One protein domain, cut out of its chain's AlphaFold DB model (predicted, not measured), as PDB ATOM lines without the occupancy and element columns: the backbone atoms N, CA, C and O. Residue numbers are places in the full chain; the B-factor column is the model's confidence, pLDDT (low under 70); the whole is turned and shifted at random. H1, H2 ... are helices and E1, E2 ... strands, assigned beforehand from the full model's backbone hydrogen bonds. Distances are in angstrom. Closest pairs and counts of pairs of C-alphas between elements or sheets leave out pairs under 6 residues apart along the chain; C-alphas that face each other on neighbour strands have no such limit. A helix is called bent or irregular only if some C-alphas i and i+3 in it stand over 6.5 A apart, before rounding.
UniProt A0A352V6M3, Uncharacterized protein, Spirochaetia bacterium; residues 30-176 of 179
ATOM      1  N   LEU A  30     154.002 168.788 187.449       97.62
ATOM      2  CA  LEU A  30     153.940 168.256 188.807       97.62
ATOM      3  C   LEU A  30     152.726 168.811 189.555       97.62
ATOM      4  O   LEU A  30     152.474 170.018 189.601       97.62
ATOM      5  N   LEU A  31     151.977 167.902 190.166       97.19
ATOM      6  CA  LEU A  31     150.787 168.201 190.940       97.19
ATOM      7  C   LEU A  31     151.161 168.275 192.420       97.19
ATOM      8  O   LEU A  31     151.604 167.303 193.027       97.19
ATOM      9  N   LYS A  32     150.974 169.452 193.021       97.00
ATOM     10  CA  LYS A  32     151.223 169.652 194.450       97.00
ATOM     11  C   LYS A  32     150.239 168.824 195.285       97.00
ATOM     12  O   LYS A  32     149.038 168.890 195.032       97.00
ATOM     13  N   ASN A  33     150.752 168.144 196.314       97.12
ATOM     14  CA  ASN A  33     149.988 167.323 197.265       97.12
ATOM     15  C   ASN A  33     149.198 166.173 196.614       97.12
ATOM     16  O   ASN A  33     148.142 165.794 197.115       97.12
ATOM     17  N   ILE A  34     149.669 165.657 195.477       98.44
ATOM     18  CA  ILE A  34     149.095 164.446 194.895       98.44
ATOM     19  C   ILE A  34     149.274 163.260 195.846       98.44
ATOM     20  O   ILE A  34     150.357 163.047 196.387       98.44
ATOM     21  N   ASP A  35     148.209 162.485 196.018       98.62
ATOM     22  CA  ASP A  35     148.237 161.199 196.703       98.62
ATOM     23  C   ASP A  35     148.324 160.092 195.643       98.62
ATOM     24  O   ASP A  35     147.326 159.693 195.031       98.62
ATOM     25  N   ILE A  36     149.557 159.666 195.350       98.69
ATOM     26  CA  ILE A  36     149.828 158.645 194.332       98.69
ATOM     27  C   ILE A  36     149.240 157.300 194.752       98.69
ATOM     28  O   ILE A  36     148.648 156.632 193.911       98.69
ATOM     29  N   ASP A  37     149.322 156.927 196.028       98.75
ATOM     30  CA  ASP A  37     148.873 155.616 196.503       98.75
ATOM     31  C   ASP A  37     147.361 155.455 196.328       98.75
ATOM     32  O   ASP A  37     146.888 154.458 195.780       98.75
ATOM     33  N   GLN A  38     146.577 156.466 196.713       98.75
ATOM     34  CA  GLN A  38     145.136 156.450 196.465       98.75
ATOM     35  C   GLN A  38     144.805 156.545 194.974       98.75
ATOM     36  O   GLN A  38     143.845 155.920 194.521       98.75
ATOM     37  N   THR A  39     145.598 157.279 194.191       98.75
ATOM     38  CA  THR A  39     145.404 157.341 192.736       98.75
ATOM     39  C   THR A  39     145.702 155.996 192.062       98.75
ATOM     40  O   THR A  39     145.006 155.621 191.121       98.75
ATOM     41  N   LEU A  40     146.672 155.222 192.557       98.81
ATOM     42  CA  LEU A  40     146.972 153.879 192.055       98.81
ATOM     43  C   LEU A  40     145.848 152.883 192.359       98.81
ATOM     44  O   LEU A  40     145.538 152.063 191.500       98.81
ATOM     45  N   LYS A  41     145.150 153.012 193.495       98.62
ATOM     46  CA  LYS A  41     143.920 152.237 193.757       98.62
ATOM     47  C   LYS A  41     142.817 152.548 192.740       98.62
ATOM     48  O   LYS A  41     142.112 151.651 192.288       98.62
ATOM     49  N   ILE A  42     142.675 153.819 192.345       98.50
ATOM     50  CA  ILE A  42     141.757 154.202 191.258       98.50
ATOM     51  C   ILE A  42     142.221 153.585 189.936       98.50
ATOM     52  O   ILE A  42     141.396 153.062 189.192       98.50
ATOM     53  N   ALA A  43     143.525 153.624 189.647       98.31
ATOM     54  CA  ALA A  43     144.087 153.048 188.430       98.31
ATOM     55  C   ALA A  43     143.820 151.546 188.330       98.31
ATOM     56  O   ALA A  43     143.418 151.087 187.268       98.31
ATOM     57  N   GLU A  44     143.987 150.806 189.426       97.88
ATOM     58  CA  GLU A  44     143.675 149.380 189.500       97.88
ATOM     59  C   GLU A  44     142.209 149.106 189.130       97.88
ATOM     60  O   GLU A  44     141.942 148.342 188.205       97.88
ATOM     61  N   ILE A  45     141.256 149.798 189.763       96.94
ATOM     62  CA  ILE A  45     139.822 149.612 189.475       96.94
ATOM     63  C   ILE A  45     139.465 150.019 188.047       96.94
ATOM     64  O   ILE A  45     138.677 149.343 187.385       96.94
ATOM     65  N   GLU A  46     139.987 151.153 187.577       96.81
ATOM     66  CA  GLU A  46     139.750 151.615 186.211       96.81
ATOM     67  C   GLU A  46     140.261 150.592 185.212       96.81
ATOM     68  O   GLU A  46     139.504 150.211 184.323       96.81
ATOM     69  N   LEU A  47     141.489 150.102 185.395       95.81
ATOM     70  CA  LEU A  47     142.092 149.116 184.516       95.81
ATOM     71  C   LEU A  47     141.221 147.870 184.436       95.81
ATOM     72  O   LEU A  47     140.953 147.441 183.323       95.81
ATOM     73  N   GLU A  48     140.713 147.326 185.543       94.81
ATOM     74  CA  GLU A  48     139.827 146.148 185.523       94.81
ATOM     75  C   GLU A  48     138.547 146.328 184.689       94.81
ATOM     76  O   GLU A  48     137.992 145.338 184.214       94.81
ATOM     77  N   SER A  49     138.098 147.562 184.444       89.56
ATOM     78  CA  SER A  49     136.923 147.830 183.611       89.56
ATOM     79  C   SER A  49     137.183 147.651 182.106       89.56
ATOM     80  O   SER A  49     138.295 147.834 181.609       89.56
ATOM     81  N   ASP A  50     136.119 147.382 181.346       85.19
ATOM     82  CA  ASP A  50     136.167 147.236 179.880       85.19
ATOM     83  C   ASP A  50     135.969 148.565 179.118       85.19
ATOM     84  O   ASP A  50     135.740 148.584 177.904       85.19
ATOM     85  N   HIS A  51     136.031 149.711 179.802       86.50
ATOM     86  CA  HIS A  51     135.867 151.014 179.158       86.50
ATOM     87  C   HIS A  51     137.103 151.407 178.336       86.50
ATOM     88  O   HIS A  51     138.241 151.118 178.695       86.50
ATOM     89  N   PHE A  52     136.892 152.126 177.226       84.31
ATOM     90  CA  PHE A  52     137.955 152.440 176.255       84.31
ATOM     91  C   PHE A  52     139.137 153.243 176.835       84.31
ATOM     92  O   PHE A  52     140.220 153.265 176.249       84.31
ATOM     93  N   ASN A  53     138.903 153.951 177.938       85.19
ATOM     94  CA  ASN A  53     139.821 154.864 178.607       85.19
ATOM     95  C   ASN A  53     140.349 154.326 179.947       85.19
ATOM     96  O   ASN A  53     140.981 155.086 180.676       85.19
ATOM     97  N   ASN A  54     140.129 153.045 180.253       88.06
ATOM     98  CA  ASN A  54     140.552 152.383 181.493       88.06
ATOM     99  C   ASN A  54     142.043 152.562 181.848       88.06
ATOM    100  O   ASN A  54     142.414 152.595 183.017       88.06
ATOM    101  N   ILE A  55     142.914 152.738 180.851       94.75
ATOM    102  CA  ILE A  55     144.350 152.964 181.054       94.75
ATOM    103  C   ILE A  55     144.721 154.389 181.480       94.75
ATOM    104  O   ILE A  55     145.880 154.651 181.821       94.75
ATOM    105  N   LEU A  56     143.787 155.346 181.404       95.25
ATOM    106  CA  LEU A  56     144.149 156.761 181.431       95.25
ATOM    107  C   LEU A  56     144.586 157.230 182.814       95.25
ATOM    108  O   LEU A  56     145.281 158.237 182.888       95.25
ATOM    109  N   THR A  57     144.257 156.519 183.893       97.06
ATOM    110  CA  THR A  57     144.711 156.902 185.238       97.06
ATOM    111  C   THR A  57     146.229 156.777 185.372       97.06
ATOM    112  O   THR A  57     146.868 157.731 185.813       97.06
ATOM    113  N   LEU A  58     146.832 155.676 184.898       98.00
ATOM    114  CA  LEU A  58     148.298 155.541 184.855       98.00
ATOM    115  C   LEU A  58     148.923 156.575 183.919       98.00
ATOM    116  O   LEU A  58     149.916 157.212 184.264       98.00
ATOM    117  N   TRP A  59     148.313 156.791 182.751       97.50
ATOM    118  CA  TRP A  59     148.772 157.828 181.832       97.50
ATOM    119  C   TRP A  59     148.727 159.223 182.474       97.50
ATOM    120  O   TRP A  59     149.674 159.988 182.325       97.50
ATOM    121  N   ALA A  60     147.685 159.558 183.234       97.19
ATOM    122  CA  ALA A  60     147.497 160.883 183.820       97.19
ATOM    123  C   ALA A  60     148.521 161.216 184.921       97.19
ATOM    124  O   ALA A  60     148.805 162.393 185.145       97.19
ATOM    125  N   ILE A  61     149.106 160.208 185.578       98.12
ATOM    126  CA  ILE A  61     150.136 160.402 186.613       98.12
ATOM    127  C   ILE A  61     151.564 160.098 186.135       98.12
ATOM    128  O   ILE A  61     152.497 160.210 186.926       98.12
ATOM    129  N   ARG A  62     151.768 159.769 184.852       98.25
ATOM    130  CA  ARG A  62     153.066 159.323 184.301       98.25
ATOM    131  C   ARG A  62     154.245 160.280 184.492       98.25
ATOM    132  O   ARG A  62     155.397 159.872 184.412       98.25
ATOM    133  N   ASP A  63     153.951 161.555 184.725       98.06
ATOM    134  CA  ASP A  63     154.954 162.608 184.895       98.06
ATOM    135  C   ASP A  63     155.247 162.932 186.369       98.06
ATOM    136  O   ASP A  63     156.135 163.733 186.669       98.06
ATOM    137  N   GLN A  64     154.499 162.339 187.301       98.50
ATOM    138  CA  GLN A  64     154.589 162.625 188.732       98.50
ATOM    139  C   GLN A  64     155.780 161.904 189.364       98.50
ATOM    140  O   GLN A  64     156.351 160.987 188.776       98.50
ATOM    141  N   LEU A  65     156.209 162.365 190.539       98.31
ATOM    142  CA  LEU A  65     157.237 161.677 191.318       98.31
ATOM    143  C   LEU A  65     156.632 160.402 191.907       98.31
ATOM    144  O   LEU A  65     155.551 160.462 192.489       98.31
ATOM    145  N   ILE A  66     157.337 159.284 191.753       98.62
ATOM    146  CA  ILE A  66     156.968 157.998 192.343       98.62
ATOM    147  C   ILE A  66     158.157 157.426 193.109       98.62
ATOM    148  O   ILE A  66     159.304 157.714 192.768       98.62
ATOM    149  N   ASN A  67     157.878 156.621 194.126       98.62
ATOM    150  CA  ASN A  67     158.882 155.835 194.839       98.62
ATOM    151  C   ASN A  67     158.943 154.389 194.301       98.62
ATOM    152  O   ASN A  67     158.183 153.999 193.410       98.62
ATOM    153  N   SER A  68     159.842 153.580 194.861       98.50
ATOM    154  CA  SER A  68     160.026 152.171 194.489       98.50
ATOM    155  C   SER A  68     158.785 151.297 194.686       98.50
ATOM    156  O   SER A  68     158.506 150.436 193.858       98.50
ATOM    157  N   GLU A  69     158.027 151.497 195.763       98.69
ATOM    158  CA  GLU A  69     156.825 150.698 196.043       98.69
ATOM    159  C   GLU A  69     155.741 150.972 194.994       98.69
ATOM    160  O   GLU A  69     155.184 150.051 194.398       98.69
ATOM    161  N   GLN A  70     155.528 152.247 194.674       98.81
ATOM    162  CA  GLN A  70     154.618 152.687 193.618       98.81
ATOM    163  C   GLN A  70     155.072 152.189 192.241       98.81
ATOM    164  O   GLN A  70     154.243 151.770 191.435       98.81
ATOM    165  N   ALA A  71     156.381 152.181 191.969       98.88
ATOM    166  CA  ALA A  71     156.940 151.629 190.737       98.88
ATOM    167  C   ALA A  71     156.648 150.126 190.585       98.88
ATOM    168  O   ALA A  71     156.323 149.679 189.483       98.88
ATOM    169  N   THR A  72     156.703 149.358 191.679       98.88
ATOM    170  CA  THR A  72     156.326 147.934 191.687       98.88
ATOM    171  C   THR A  72     154.860 147.763 191.301       98.88
ATOM    172  O   THR A  72     154.570 147.050 190.341       98.88
ATOM    173  N   ILE A  73     153.954 148.500 191.953       98.81
ATOM    174  CA  ILE A  73     152.512 148.464 191.652       98.81
ATOM    175  C   ILE A  73     152.257 148.821 190.181       98.81
ATOM    176  O   ILE A  73     151.509 148.140 189.484       98.81
ATOM    177  N   ILE A  74     152.906 149.871 189.670       98.88
ATOM    178  CA  ILE A  74     152.779 150.296 188.269       98.88
ATOM    179  C   ILE A  74     153.233 149.188 187.306       98.88
ATOM    180  O   ILE A  74     152.556 148.936 186.307       98.88
ATOM    181  N   SER A  75     154.354 148.518 187.593       98.81
ATOM    182  CA  SER A  75     154.851 147.402 186.778       98.81
ATOM    183  C   SER A  75     153.879 146.220 186.775       98.81
ATOM    184  O   SER A  75     153.616 145.632 185.725       98.81
ATOM    185  N   GLU A  76     153.323 145.876 187.936       98.69
ATOM    186  CA  GLU A  76     152.345 144.795 188.073       98.69
ATOM    187  C   GLU A  76     151.065 145.099 187.290       98.69
ATOM    188  O   GLU A  76     150.645 144.289 186.461       98.69
ATOM    189  N   LEU A  77     150.493 146.296 187.469       98.56
ATOM    190  CA  LEU A  77     149.322 146.754 186.718       98.56
ATOM    191  C   LEU A  77     149.576 146.747 185.206       98.56
ATOM    192  O   LEU A  77     148.704 146.358 184.427       98.56
ATOM    193  N   TYR A  78     150.775 147.142 184.775       98.62
ATOM    194  CA  TYR A  78     151.154 147.094 183.369       98.62
ATOM    195  C   TYR A  78     151.110 145.674 182.811       98.62
ATOM    196  O   TYR A  78     150.363 145.414 181.867       98.62
ATOM    197  N   PHE A  79     151.868 144.745 183.397       98.56
ATOM    198  CA  PHE A  79     151.956 143.380 182.878       98.56
ATOM    199  C   PHE A  79     150.647 142.605 183.020       98.56
ATOM    200  O   PHE A  79     150.311 141.813 182.141       98.56
ATOM    201  N   LYS A  80     149.852 142.888 184.059       97.75
ATOM    202  CA  LYS A  80     148.517 142.304 184.237       97.75
ATOM    203  C   LYS A  80     147.560 142.657 183.092       97.75
ATOM    204  O   LYS A  80     146.609 141.919 182.833       97.75
ATOM    205  N   HIS A  81     147.768 143.785 182.408       96.44
ATOM    206  CA  HIS A  81     146.763 144.341 181.500       96.44
ATOM    207  C   HIS A  81     147.241 144.630 180.078       96.44
ATOM    208  O   HIS A  81     146.414 144.671 179.171       96.44
ATOM    209  N   ILE A  82     148.534 144.804 179.822       95.31
ATOM    210  CA  ILE A  82     149.008 145.243 178.505       95.31
ATOM    211  C   ILE A  82     148.573 144.316 177.357       95.31
ATOM    212  O   ILE A  82     148.173 144.794 176.296       95.31
ATOM    213  N   ASP A  83     148.572 142.999 177.564       94.69
ATOM    214  CA  ASP A  83     148.306 142.038 176.485       94.69
ATOM    215  C   ASP A  83     146.811 141.836 176.177       94.69
ATOM    216  O   ASP A  83     146.451 141.394 175.073       94.69
ATOM    217  N   ARG A  84     145.914 142.211 177.102       93.19
ATOM    218  CA  ARG A  84     144.461 142.194 176.842       93.19
ATOM    219  C   ARG A  84     143.991 143.435 176.082       93.19
ATOM    220  O   ARG A  84     142.999 143.353 175.363       93.19
ATOM    221  N   ILE A  85     144.721 144.549 176.166       92.88
ATOM    222  CA  ILE A  85     144.382 145.785 175.452       92.88
ATOM    223  C   ILE A  85     144.595 145.583 173.949       92.88
ATOM    224  O   ILE A  85     145.689 145.250 173.497       92.88
ATOM    225  N   LYS A  86     143.538 145.792 173.157       90.25
ATOM    226  CA  LYS A  86     143.577 145.625 171.690       90.25
ATOM    227  C   LYS A  86     143.575 146.936 170.913       90.25
ATOM    228  O   LYS A  86     143.873 146.933 169.723       90.25
ATOM    229  N   SER A  87     143.211 148.045 171.552       93.88
ATOM    230  CA  SER A  87     143.127 149.339 170.882       93.88
ATOM    231  C   SER A  87     144.508 149.981 170.752       93.88
ATOM    232  O   SER A  87     145.278 150.024 171.712       93.88
ATOM    233  N   ASP A  88     144.787 150.557 169.579       95.25
ATOM    234  CA  ASP A  88     145.997 151.351 169.345       95.25
ATOM    235  C   ASP A  88     146.136 152.477 170.384       95.25
ATOM    236  O   ASP A  88     147.220 152.724 170.908       95.25
ATOM    237  N   PHE A  89     145.012 153.121 170.718       94.06
ATOM    238  CA  PHE A  89     144.931 154.159 171.743       94.06
ATOM    239  C   PHE A  89     145.404 153.655 173.109       94.06
ATOM    240  O   PHE A  89     146.270 154.284 173.717       94.06
ATOM    241  N   GLY A  90     144.862 152.530 173.581       95.12
ATOM    242  CA  GLY A  90     145.175 152.010 174.905       95.12
ATOM    243  C   GLY A  90     146.629 151.557 175.008       95.12
ATOM    244  O   GLY A  90     147.322 151.952 175.943       95.12
ATOM    245  N   ILE A  91     147.110 150.810 174.004       96.88
ATOM    246  CA  ILE A  91     148.501 150.339 173.939       96.88
ATOM    247  C   ILE A  91     149.468 151.529 173.930       96.88
ATOM    248  O   ILE A  91     150.438 151.530 174.685       96.88
ATOM    249  N   TRP A  92     149.198 152.556 173.116       97.38
ATOM    250  CA  TRP A  92     150.026 153.762 173.070       97.38
ATOM    251  C   TRP A  92     150.096 154.462 174.430       97.38
ATOM    252  O   TRP A  92     151.192 154.726 174.920       97.38
ATOM    253  N   HIS A  93     148.955 154.754 175.057       97.25
ATOM    254  CA  HIS A  93     148.929 155.566 176.276       97.25
ATOM    255  C   HIS A  93     149.548 154.846 177.473       97.25
ATOM    256  O   HIS A  93     150.289 155.473 178.229       97.25
ATOM    257  N   ILE A  94     149.301 153.544 177.638       97.75
ATOM    258  CA  ILE A  94     149.888 152.796 178.754       97.75
ATOM    259  C   ILE A  94     151.396 152.565 178.552       97.75
ATOM    260  O   ILE A  94     152.167 152.717 179.495       97.75
ATOM    261  N   ALA A  95     151.853 152.287 177.324       98.44
ATOM    262  CA  ALA A  95     153.284 152.153 177.036       98.44
ATOM    263  C   ALA A  95     154.018 153.497 177.185       98.44
ATOM    264  O   ALA A  95     155.131 153.549 177.708       98.44
ATOM    265  N   TRP A  96     153.378 154.605 176.796       98.44
ATOM    266  CA  TRP A  96     153.894 155.949 177.052       98.44
ATOM    267  C   TRP A  96     153.961 156.256 178.550       98.44
ATOM    268  O   TRP A  96     154.959 156.813 179.006       98.44
ATOM    269  N   ALA A  97     152.963 155.837 179.334       98.62
ATOM    270  CA  ALA A  97     153.005 155.985 180.785       98.62
ATOM    271  C   ALA A  97     154.255 155.322 181.384       98.62
ATOM    272  O   ALA A  97     155.028 155.987 182.069       98.62
ATOM    273  N   ILE A  98     154.508 154.054 181.037       98.81
ATOM    274  CA  ILE A  98     155.694 153.313 181.490       98.81
ATOM    275  C   ILE A  98     156.999 153.970 181.045       98.81
ATOM    276  O   ILE A  98     157.915 154.109 181.857       98.81
ATOM    277  N   SER A  99     157.083 154.426 179.792       98.81
ATOM    278  CA  SER A  99     158.264 155.149 179.312       98.81
ATOM    279  C   SER A  99     158.553 156.393 180.152       98.81
ATOM    280  O   SER A  99     159.691 156.591 180.577       98.81
ATOM    281  N   ASN A 100     157.536 157.200 180.465       98.75
ATOM    282  CA  ASN A 100     157.733 158.400 181.273       98.75
ATOM    283  C   ASN A 100     158.106 158.072 182.722       98.75
ATOM    284  O   ASN A 100     159.079 158.646 183.210       98.75
ATOM    285  N   PHE A 101     157.423 157.127 183.380       98.81
ATOM    286  CA  PHE A 101     157.785 156.719 184.741       98.81
ATOM    287  C   PHE A 101     159.242 156.249 184.827       98.81
ATOM    288  O   PHE A 101     159.971 156.677 185.720       98.81
ATOM    289  N   TYR A 102     159.694 155.425 183.875       98.81
ATOM    290  CA  TYR A 102     161.075 154.945 183.831       98.81
ATOM    291  C   TYR A 102     162.066 156.087 183.555       98.81
ATOM    292  O   TYR A 102     163.036 156.280 184.288       98.81
ATOM    293  N   ARG A 103     161.833 156.883 182.504       98.62
ATOM    294  CA  ARG A 103     162.784 157.920 182.061       98.62
ATOM    295  C   ARG A 103     162.902 159.079 183.051       98.62
ATOM    296  O   ARG A 103     163.963 159.696 183.121       98.62
ATOM    297  N   LEU A 104     161.837 159.368 183.800       98.44
ATOM    298  CA  LEU A 104     161.789 160.408 184.832       98.44
ATOM    299  C   LEU A 104     162.077 159.877 186.248       98.44
ATOM    300  O   LEU A 104     162.141 160.676 187.189       98.44
ATOM    301  N   GLY A 105     162.202 158.560 186.414       98.06
ATOM    302  CA  GLY A 105     162.507 157.910 187.684       98.06
ATOM    303  C   GLY A 105     163.974 158.047 188.088       98.06
ATOM    304  O   GLY A 105     164.860 158.245 187.248       98.06
ATOM    305  N   ASP A 106     164.227 157.923 189.388       98.38
ATOM    306  CA  ASP A 106     165.575 157.695 189.906       98.38
ATOM    307  C   ASP A 106     166.039 156.251 189.626       98.38
ATOM    308  O   ASP A 106     165.331 155.455 189.001       98.38
ATOM    309  N   ASP A 107     167.241 155.900 190.076       98.56
ATOM    310  CA  ASP A 107     167.823 154.580 189.823       98.56
ATOM    311  C   ASP A 107     167.020 153.438 190.466       98.56
ATOM    312  O   ASP A 107     166.968 152.335 189.918       98.56
ATOM    313  N   SER A 108     166.354 153.697 191.595       98.44
ATOM    314  CA  SER A 108     165.535 152.698 192.285       98.44
ATOM    315  C   SER A 108     164.255 152.391 191.504       98.44
ATOM    316  O   SER A 108     163.942 151.223 191.260       98.44
ATOM    317  N   VAL A 109     163.595 153.433 190.994       98.81
ATOM    318  CA  VAL A 109     162.420 153.323 190.122       98.81
ATOM    319  C   VAL A 109     162.789 152.660 188.797       98.81
ATOM    320  O   VAL A 109     162.102 151.741 188.351       98.81
ATOM    321  N   LYS A 110     163.900 153.074 188.174       98.81
ATOM    322  CA  LYS A 110     164.374 152.497 186.906       98.81
ATOM    323  C   LYS A 110     164.667 151.012 187.026       98.81
ATOM    324  O   LYS A 110     164.237 150.247 186.170       98.81
ATOM    325  N   LYS A 111     165.349 150.595 188.097       98.75
ATOM    326  CA  LYS A 111     165.660 149.181 188.336       98.75
ATOM    327  C   LYS A 111     164.400 148.311 188.350       98.75
ATOM    328  O   LYS A 111     164.417 147.220 187.791       98.75
ATOM    329  N   ILE A 112     163.322 148.796 188.963       98.88
ATOM    330  CA  ILE A 112     162.042 148.079 189.047       98.88
ATOM    331  C   ILE A 112     161.319 148.093 187.697       98.88
ATOM    332  O   ILE A 112     160.859 147.055 187.224       98.88
ATOM    333  N   LEU A 113     161.252 149.256 187.047       98.88
ATOM    334  CA  LEU A 113     160.514 149.433 185.796       98.88
ATOM    335  C   LEU A 113     161.252 148.937 184.547       98.88
ATOM    336  O   LEU A 113     160.658 148.961 183.474       98.88
ATOM    337  N   GLN A 114     162.506 148.485 184.653       98.81
ATOM    338  CA  GLN A 114     163.345 148.108 183.510       98.81
ATOM    339  C   GLN A 114     162.631 147.153 182.542       98.81
ATOM    340  O   GLN A 114     162.516 147.449 181.355       98.81
ATOM    341  N   ASN A 115     162.075 146.050 183.050       98.75
ATOM    342  CA  ASN A 115     161.400 145.060 182.205       98.75
ATOM    343  C   ASN A 115     160.131 145.624 181.551       98.75
ATOM    344  O   ASN A 115     159.880 145.376 180.371       98.75
ATOM    345  N   ALA A 116     159.334 146.395 182.301       98.88
ATOM    346  CA  ALA A 116     158.139 147.044 181.769       98.88
ATOM    347  C   ALA A 116     158.510 148.059 180.678       98.88
ATOM    348  O   ALA A 116     157.842 148.141 179.650       98.88
ATOM    349  N   TYR A 117     159.600 148.802 180.872       98.88
ATOM    350  CA  TYR A 117     160.113 149.752 179.896       98.88
ATOM    351  C   TYR A 117     160.596 149.055 178.621       98.88
ATOM    352  O   TYR A 117     160.188 149.444 177.528       98.88
ATOM    353  N   ASP A 118     161.391 147.992 178.739       98.88
ATOM    354  CA  ASP A 118     161.890 147.238 177.584       98.88
ATOM    355  C   ASP A 118     160.768 146.614 176.746       98.88
ATOM    356  O   ASP A 118     160.879 146.523 175.518       98.88
ATOM    357  N   ASP A 119     159.675 146.209 177.392       98.81
ATOM    358  CA  ASP A 119     158.461 145.778 176.709       98.81
ATOM    359  C   ASP A 119     157.716 146.963 176.063       98.81
ATOM    360  O   ASP A 119     157.420 146.929 174.863       98.81
ATOM    361  N   ALA A 120     157.501 148.055 176.808       98.69
ATOM    362  CA  ALA A 120     156.816 149.259 176.338       98.69
ATOM    363  C   ALA A 120     157.453 149.848 175.070       98.69
ATOM    364  O   ALA A 120     156.731 150.223 174.143       98.69
ATOM    365  N   LYS A 121     158.789 149.850 174.976       98.62
ATOM    366  CA  LYS A 121     159.539 150.328 173.801       98.62
ATOM    367  C   LYS A 121     159.195 149.601 172.502       98.62
ATOM    368  O   LYS A 121     159.311 150.192 171.432       98.62
ATOM    369  N   LYS A 122     158.768 148.339 172.581       98.44
ATOM    370  CA  LYS A 122     158.435 147.495 171.419       98.44
ATOM    371  C   LYS A 122     156.970 147.624 171.008       98.44
ATOM    372  O   LYS A 122     156.594 147.264 169.894       98.44
ATOM    373  N   ARG A 123     156.106 148.140 171.890       97.62
ATOM    374  CA  ARG A 123     154.661 148.255 171.638       97.62
ATOM    375  C   ARG A 123     154.302 149.104 170.406       97.62
ATOM    376  O   ARG A 123     153.389 148.673 169.695       97.62
ATOM    377  N   PRO A 124     155.000 150.214 170.072       97.88
ATOM    378  CA  PRO A 124     154.738 150.978 168.850       97.88
ATOM    379  C   PRO A 124     154.789 150.155 167.560       97.88
ATOM    380  O   PRO A 124     154.041 150.440 166.626       97.88
ATOM    381  N   GLU A 125     155.619 149.108 167.493       96.06
ATOM    382  CA  GLU A 125     155.791 148.286 166.287       96.06
ATOM    383  C   GLU A 125     154.504 147.577 165.857       96.06
ATOM    384  O   GLU A 125     154.300 147.348 164.664       96.06
ATOM    385  N   LYS A 126     153.633 147.271 166.825       91.75
ATOM    386  CA  LYS A 126     152.368 146.554 166.629       91.75
ATOM    387  C   LYS A 126     151.199 147.483 166.283       91.75
ATOM    388  O   LYS A 126     150.120 146.993 165.951       91.75
ATOM    389  N   LEU A 127     151.393 148.802 166.369       95.88
ATOM    390  CA  LEU A 127     150.349 149.799 166.128       95.88
ATOM    391  C   LEU A 127     150.179 150.066 164.634       95.88
ATOM    392  O   LEU A 127     151.149 150.080 163.873       95.88
ATOM    393  N   LYS A 128     148.941 150.335 164.212       93.25
ATOM    394  CA  LYS A 128     148.620 150.605 162.802       93.25
ATOM    395  C   LYS A 128     148.491 152.099 162.529       93.25
ATOM    396  O   LYS A 128     149.128 152.626 161.625       93.25
ATOM    397  N   SER A 129     147.663 152.781 163.314       89.75
ATOM    398  CA  SER A 129     147.186 154.139 163.018       89.75
ATOM    399  C   SER A 129     148.034 155.244 163.650       89.75
ATOM    400  O   SER A 129     148.186 156.317 163.074       89.75
ATOM    401  N   VAL A 130     148.625 154.971 164.815       92.44
ATOM    402  CA  VAL A 130     149.353 155.960 165.633       92.44
ATOM    403  C   VAL A 130     150.823 155.591 165.840       92.44
ATOM    404  O   VAL A 130     151.490 156.172 166.690       92.44
ATOM    405  N   LYS A 131     151.357 154.646 165.053       95.81
ATOM    406  CA  LYS A 131     152.718 154.107 165.214       95.81
ATOM    407  C   LYS A 131     153.782 155.194 165.363       95.81
ATOM    408  O   LYS A 131     154.538 155.161 166.322       95.81
ATOM    409  N   LYS A 132     153.818 156.171 164.451       95.62
ATOM    410  CA  LYS A 132     154.854 157.217 164.443       95.62
ATOM    411  C   LYS A 132     154.811 158.104 165.692       95.62
ATOM    412  O   LYS A 132     155.852 158.379 166.271       95.62
ATOM    413  N   ILE A 133     153.622 158.556 166.098       94.31
ATOM    414  CA  ILE A 133     153.489 159.420 167.280       94.31
ATOM    415  C   ILE A 133     153.710 158.634 168.576       94.31
ATOM    416  O   ILE A 133     154.307 159.153 169.513       94.31
ATOM    417  N   ALA A 134     153.288 157.369 168.615       96.81
ATOM    418  CA  ALA A 134     153.557 156.487 169.739       96.81
ATOM    419  C   ALA A 134     155.051 156.221 169.904       96.81
ATOM    420  O   ALA A 134     155.566 156.350 171.009       96.81
ATOM    421  N   ASP A 135     155.743 155.914 168.808       98.12
ATOM    422  CA  ASP A 135     157.188 155.724 168.803       98.12
ATOM    423  C   ASP A 135     157.923 156.989 169.264       98.12
ATOM    424  O   ASP A 135     158.756 156.913 170.156       98.12
ATOM    425  N   GLU A 136     157.534 158.172 168.783       96.88
ATOM    426  CA  GLU A 136     158.120 159.435 169.254       96.88
ATOM    427  C   GLU A 136     157.874 159.674 170.756       96.88
ATOM    428  O   GLU A 136     158.789 160.041 171.489       96.88
ATOM    429  N   HIS A 137     156.659 159.437 171.258       96.75
ATOM    430  CA  HIS A 137     156.356 159.642 172.680       96.75
ATOM    431  C   HIS A 137     157.052 158.625 173.601       96.75
ATOM    432  O   HIS A 137     157.385 158.959 174.738       96.75
ATOM    433  N   ILE A 138     157.265 157.392 173.132       98.38
ATOM    434  CA  ILE A 138     157.818 156.287 173.930       98.38
ATOM    435  C   ILE A 138     159.344 156.214 173.803       98.38
ATOM    436  O   ILE A 138     160.035 156.110 174.818       98.38
ATOM    437  N   ASN A 139     159.864 156.282 172.579       98.38
ATOM    438  CA  ASN A 139     161.263 156.046 172.216       98.38
ATOM    439  C   ASN A 139     162.012 157.319 171.794       98.38
ATOM    440  O   ASN A 139     163.239 157.292 171.687       98.38
ATOM    441  N   GLY A 140     161.308 158.428 171.557       97.25
ATOM    442  CA  GLY A 140     161.908 159.676 171.094       97.25
ATOM    443  C   GLY A 140     162.903 160.285 172.085       97.25
ATOM    444  O   GLY A 140     162.857 160.068 173.301       97.25
ATOM    445  N   SER A 141     163.813 161.105 171.556       95.69
ATOM    446  CA  SER A 141     164.866 161.770 172.343       95.69
ATOM    447  C   SER A 141     164.308 162.700 173.426       95.69
ATOM    448  O   SER A 141     164.900 162.837 174.497       95.69
ATOM    449  N   LYS A 142     163.136 163.295 173.183       95.69
ATOM    450  CA  LYS A 142     162.431 164.146 174.142       95.69
ATOM    451  C   LYS A 142     161.495 163.319 175.020       95.69
ATOM    452  O   LYS A 142     160.945 162.306 174.593       95.69
ATOM    453  N   ILE A 143     161.291 163.782 176.249       97.38
ATOM    454  CA  ILE A 143     160.223 163.281 177.119       97.38
ATOM    455  C   ILE A 143     159.043 164.236 176.966       97.38
ATOM    456  O   ILE A 143     159.171 165.442 177.194       97.38
ATOM    457  N   TYR A 144     157.909 163.700 176.530       96.06
ATOM    458  CA  TYR A 144     156.666 164.446 176.371       96.06
ATOM    459  C   TYR A 144     155.834 164.316 177.638       96.06
ATOM    460  O   TYR A 144     155.477 163.205 178.021       96.06
ATOM    461  N   MET A 145     155.515 165.441 178.269       96.31
ATOM    462  CA  MET A 145     154.841 165.497 179.566       96.31
ATOM    463  C   MET A 145     153.576 166.349 179.484       96.31
ATOM    464  O   MET A 145     153.488 167.236 178.636       96.31
ATOM    465  N   GLY A 146     152.623 166.130 180.385       92.75
ATOM    466  CA  GLY A 146     151.379 166.891 180.488       92.75
ATOM    467  C   GLY A 146     150.218 166.275 179.715       92.75
ATOM    468  O   GLY A 146     150.203 165.080 179.428       92.75
ATOM    469  N   ASP A 147     149.215 167.077 179.374       88.62
ATOM    470  CA  ASP A 147     148.021 166.576 178.690       88.62
ATOM    471  C   ASP A 147     148.109 166.840 177.184       88.62
ATOM    472  O   ASP A 147     148.448 167.940 176.753       88.62
ATOM    473  N   VAL A 148     147.724 165.866 176.357       82.50
ATOM    474  CA  VAL A 148     147.631 166.075 174.899       82.50
ATOM    475  C   VAL A 148     146.594 167.164 174.583       82.50
ATOM    476  O   VAL A 148     146.843 168.069 173.791       82.50
ATOM    477  N   HIS A 149     145.431 167.110 175.240       84.62
ATOM    478  CA  HIS A 149     144.311 168.030 175.026       84.62
ATOM    479  C   HIS A 149     143.420 168.157 176.275       84.62
ATOM    480  O   HIS A 149     143.594 167.450 177.270       84.62
ATOM    481  N   SER A 150     142.407 169.028 176.214       86.31
ATOM    482  CA  SER A 150     141.502 169.349 177.332       86.31
ATOM    483  C   SER A 150     140.787 168.138 177.945       86.31
ATOM    484  O   SER A 150     140.597 168.113 179.160       86.31
ATOM    485  N   LEU A 151     140.429 167.120 177.151       87.44
ATOM    486  CA  LEU A 151     139.788 165.908 177.683       87.44
ATOM    487  C   LEU A 151     140.712 165.099 178.607       87.44
ATOM    488  O   LEU A 151     140.232 164.580 179.610       87.44
ATOM    489  N   GLY A 152     142.024 165.049 178.339       88.25
ATOM    490  CA  GLY A 152     142.989 164.397 179.235       88.25
ATOM    491  C   GLY A 152     143.048 165.112 180.583       88.25
ATOM    492  O   GLY A 152     142.908 164.493 181.633       88.25
ATOM    493  N   ARG A 153     143.069 166.450 180.548       90.12
ATOM    494  CA  ARG A 153     143.003 167.285 181.753       90.12
ATOM    495  C   ARG A 153     141.711 167.090 182.545       90.12
ATOM    496  O   ARG A 153     141.723 167.122 183.776       90.12
ATOM    497  N   PHE A 154     140.579 166.960 181.855       93.06
ATOM    498  CA  PHE A 154     139.300 166.682 182.504       93.06
ATOM    499  C   PHE A 154     139.304 165.297 183.155       93.06
ATOM    500  O   PHE A 154     138.902 165.182 184.310       93.06
ATOM    501  N   TYR A 155     139.823 164.281 182.457       94.94
ATOM    502  CA  TYR A 155     139.980 162.937 183.004       94.94
ATOM    503  C   TYR A 155     140.846 162.954 184.269       94.94
ATOM    504  O   TYR A 155     140.399 162.483 185.312       94.94
ATOM    505  N   ALA A 156     142.022 163.590 184.223       95.25
ATOM    506  CA  ALA A 156     142.933 163.717 185.361       95.25
ATOM    507  C   ALA A 156     142.244 164.326 186.597       95.25
ATOM    508  O   ALA A 156     142.337 163.790 187.698       95.25
ATOM    509  N   LYS A 157     141.458 165.394 186.422       95.75
ATOM    510  CA  LYS A 157     140.674 166.016 187.509       95.75
ATOM    511  C   LYS A 157     139.626 165.091 188.138       95.75
ATOM    512  O   LYS A 157     139.186 165.338 189.256       95.75
ATOM    513  N   LYS A 158     139.181 164.063 187.420       96.75
ATOM    514  CA  LYS A 158     138.159 163.116 187.882       96.75
ATOM    515  C   LYS A 158     138.733 161.816 188.448       96.75
ATOM    516  O   LYS A 158     137.970 161.085 189.064       96.75
ATOM    517  N   HIS A 159     140.033 161.562 188.279       97.75
ATOM    518  CA  HIS A 159     140.663 160.283 188.637       97.75
ATOM    519  C   HIS A 159     141.934 160.422 189.484       97.75
ATOM    520  O   HIS A 159     142.358 159.447 190.088       97.75
ATOM    521  N   ILE A 160     142.543 161.611 189.565       98.31
ATOM    522  CA  ILE A 160     143.707 161.859 190.428       98.31
ATOM    523  C   ILE A 160     143.249 162.393 191.781       98.31
ATOM    524  O   ILE A 160     142.452 163.337 191.845       98.31
ATOM    525  N   VAL A 161     143.813 161.826 192.847       98.69
ATOM    526  CA  VAL A 161     143.557 162.219 194.233       98.69
ATOM    527  C   VAL A 161     144.510 163.339 194.652       98.69
ATOM    528  O   VAL A 161     145.727 163.169 194.660       98.69
ATOM    529  N   ILE A 162     143.952 164.502 194.997       98.44
ATOM    530  CA  ILE A 162     144.686 165.648 195.557       98.44
ATOM    531  C   ILE A 162     143.868 166.238 196.715       98.44
ATOM    532  O   ILE A 162     143.013 167.112 196.490       98.44
ATOM    533  N   PRO A 163     144.118 165.795 197.959       98.06
ATOM    534  CA  PRO A 163     143.424 166.312 199.130       98.06
ATOM    535  C   PRO A 163     143.595 167.833 199.272       98.06
ATOM    536  O   PRO A 163     144.688 168.385 199.135       98.06
ATOM    537  N   GLY A 164     142.486 168.533 199.520       97.44
ATOM    538  CA  GLY A 164     142.453 169.990 199.686       97.44
ATOM    539  C   GLY A 164     142.361 170.782 198.376       97.44
ATOM    540  O   GLY A 164     142.075 171.981 198.406       97.44
ATOM    541  N   ASN A 165     142.523 170.143 197.212       97.50
ATOM    542  CA  ASN A 165     142.317 170.785 195.916       97.50
ATOM    543  C   ASN A 165     140.973 170.369 195.310       97.50
ATOM    544  O   ASN A 165     140.885 169.368 194.603       97.50
ATOM    545  N   LYS A 166     139.936 171.192 195.505       96.31
ATOM    546  CA  LYS A 166     138.545 170.916 195.076       96.31
ATOM    547  C   LYS A 166     138.354 170.673 193.569       96.31
ATOM    548  O   LYS A 166     137.268 170.285 193.150       96.31
ATOM    549  N   LYS A 167     139.372 170.930 192.739       96.75
ATOM    550  CA  LYS A 167     139.342 170.617 191.301       96.75
ATOM    551  C   LYS A 167     139.562 169.127 191.011       96.75
ATOM    552  O   LYS A 167     139.337 168.736 189.871       96.75
ATOM    553  N   TYR A 168     140.015 168.354 191.999       98.00
ATOM    554  CA  TYR A 168     140.420 166.954 191.887       98.00
ATOM    555  C   TYR A 168     139.598 166.049 192.814       98.00
ATOM    556  O   TYR A 168     138.781 166.523 193.612       98.00
ATOM    557  N   VAL A 169     139.814 164.739 192.723       98.12
ATOM    558  CA  VAL A 169     139.282 163.771 193.689       98.12
ATOM    559  C   VAL A 169     139.934 164.019 195.052       98.12
ATOM    560  O   VAL A 169     141.113 164.355 195.117       98.12
ATOM    561  N   GLN A 170     139.172 163.904 196.142       98.25
ATOM    562  CA  GLN A 170     139.687 164.182 197.491       98.25
ATOM    563  C   GLN A 170     140.185 162.931 198.220       98.25
ATOM    564  O   GLN A 170     141.092 163.035 199.038       98.25
ATOM    565  N   SER A 171     139.631 161.763 197.903       98.50
ATOM    566  CA  SER A 171     140.071 160.458 198.396       98.50
ATOM    567  C   SER A 171     139.579 159.353 197.460       98.50
ATOM    568  O   SER A 171     138.670 159.562 196.652       98.50
ATOM    569  N   PHE A 172     140.149 158.162 197.592       98.31
ATOM    570  CA  PHE A 172     139.668 156.957 196.930       98.31
ATOM    571  C   PHE A 172     138.192 156.674 197.264       98.31
ATOM    572  O   PHE A 172     137.390 156.443 196.362       98.31
ATOM    573  N   ASP A 173     137.791 156.799 198.531       98.19
ATOM    574  CA  ASP A 173     136.395 156.605 198.947       98.19
ATOM    575  C   ASP A 173     135.450 157.615 198.285       98.19
ATOM    576  O   ASP A 173     134.339 157.276 197.873       98.19
ATOM    577  N   ASP A 174     135.885 158.869 198.148       96.94
ATOM    578  CA  ASP A 174     135.113 159.907 197.468       96.94
ATOM    579  C   ASP A 174     134.977 159.656 195.968       96.94
ATOM    580  O   ASP A 174     133.985 160.085 195.370       96.94
ATOM    581  N   TYR A 175     135.960 158.995 195.356       97.81
ATOM    582  CA  TYR A 175     135.860 158.513 193.986       97.81
ATOM    583  C   TYR A 175     134.847 157.370 193.886       97.81
ATOM    584  O   TYR A 175     133.925 157.456 193.078       97.81
ATOM    585  N   MET A 176     134.938 156.365 194.760       97.62
ATOM    586  CA  MET A 176     134.036 155.207 194.750       97.62
ATOM    587  C   MET A 176     132.566 155.580 194.973       97.62
ATOM    588  O   MET A 176     131.689 154.973 194.374       97.62
TER     589      MET A 176
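Overview. This is residues 30 to 176 of the 179 residues of an uncharacterized protein of Spirochaetia bacterium (UniProt A0A352V6M3). Picture two curved rows of nearly aligned helices, packed one on the other: H1, H3 and H5 side by side running one way, and H2, H4 and H7 side by side running the opposite way. H2 and H4 lie in the middle; H8 crosses H2, short H9 packs on H1 at one end of the long axis, and short H6 packs on H4 and H7 at the other. The 147 printed residues hold nine named helices and one short strand in the order H1 to H7, E1, H8, H9, and the class is mostly helix. The whole is compact, with a radius of gyration of the C-alphas of 14.2 A and spans of 41 by 33 by 27 A.

Along the chain. Find C-alpha 36 at (149.828, 158.645, 194.332); from there H1 runs 18.3 A to residue 48. Next come H2, residues 56 to 61, and H3, residues 68 to 81, 20.1 A. Look for C-alpha 88 at (145.997, 151.351, 169.345), where H4, the longest helix, begins; it runs 23.9 A to residue 104. H5, residues 107 to 120, 18.2 A, is irregular: C-alphas 112 and 115 are 7.5 A apart. H6 is residues 123 to 126, H7 131 to 139, E1 145 to 147 and H8 150 to 159, 14.5 A. H9, residues 172 to 176, ends at C-alpha 176 at (134.036, 155.207, 194.750).

Arrangement. Start at the hub, H4, which touches five helices. H3, H4 and H5 form an up-and-down bundle, each helix running against the one before. H4 and H5, a helical hairpin, touch at a shallow tilt of 24 degrees, closest at the C-alphas of Ala 95 and Ala 120, 4.6 A. H4 touches H2 with residues 93 to 97 alone, closest at Ala 97 and Trp 59, C-alphas 4.7 A apart. H4 and H7 touch, running the same way at 18 degrees, a shallow tilt; the closest C-alphas, of Trp 96 and Ile 138, are 5.0 A apart. H2 and H8 touch about perpendicular, at 85 degrees, closest at the C-alphas of Ala 60 and Ala 156, 5.6 A. E1 pairs with no named strand. Every O i to N i+4 pair is within hydrogen-bond range in H1, H2, H3, H4, H7, H8 and H9, against 8 of 10 in H5; H6 is too short for such a pair.

Size, cuts and confidence. The C-alphas of Lys 128 and Gly 164, the two farthest apart, are 42.1 A apart. The printed part has no cut. The link from H8 to H9, residues 160 to 171, is long. Mean pLDDT of the printed part is 96.3, and no printed residue is under 70.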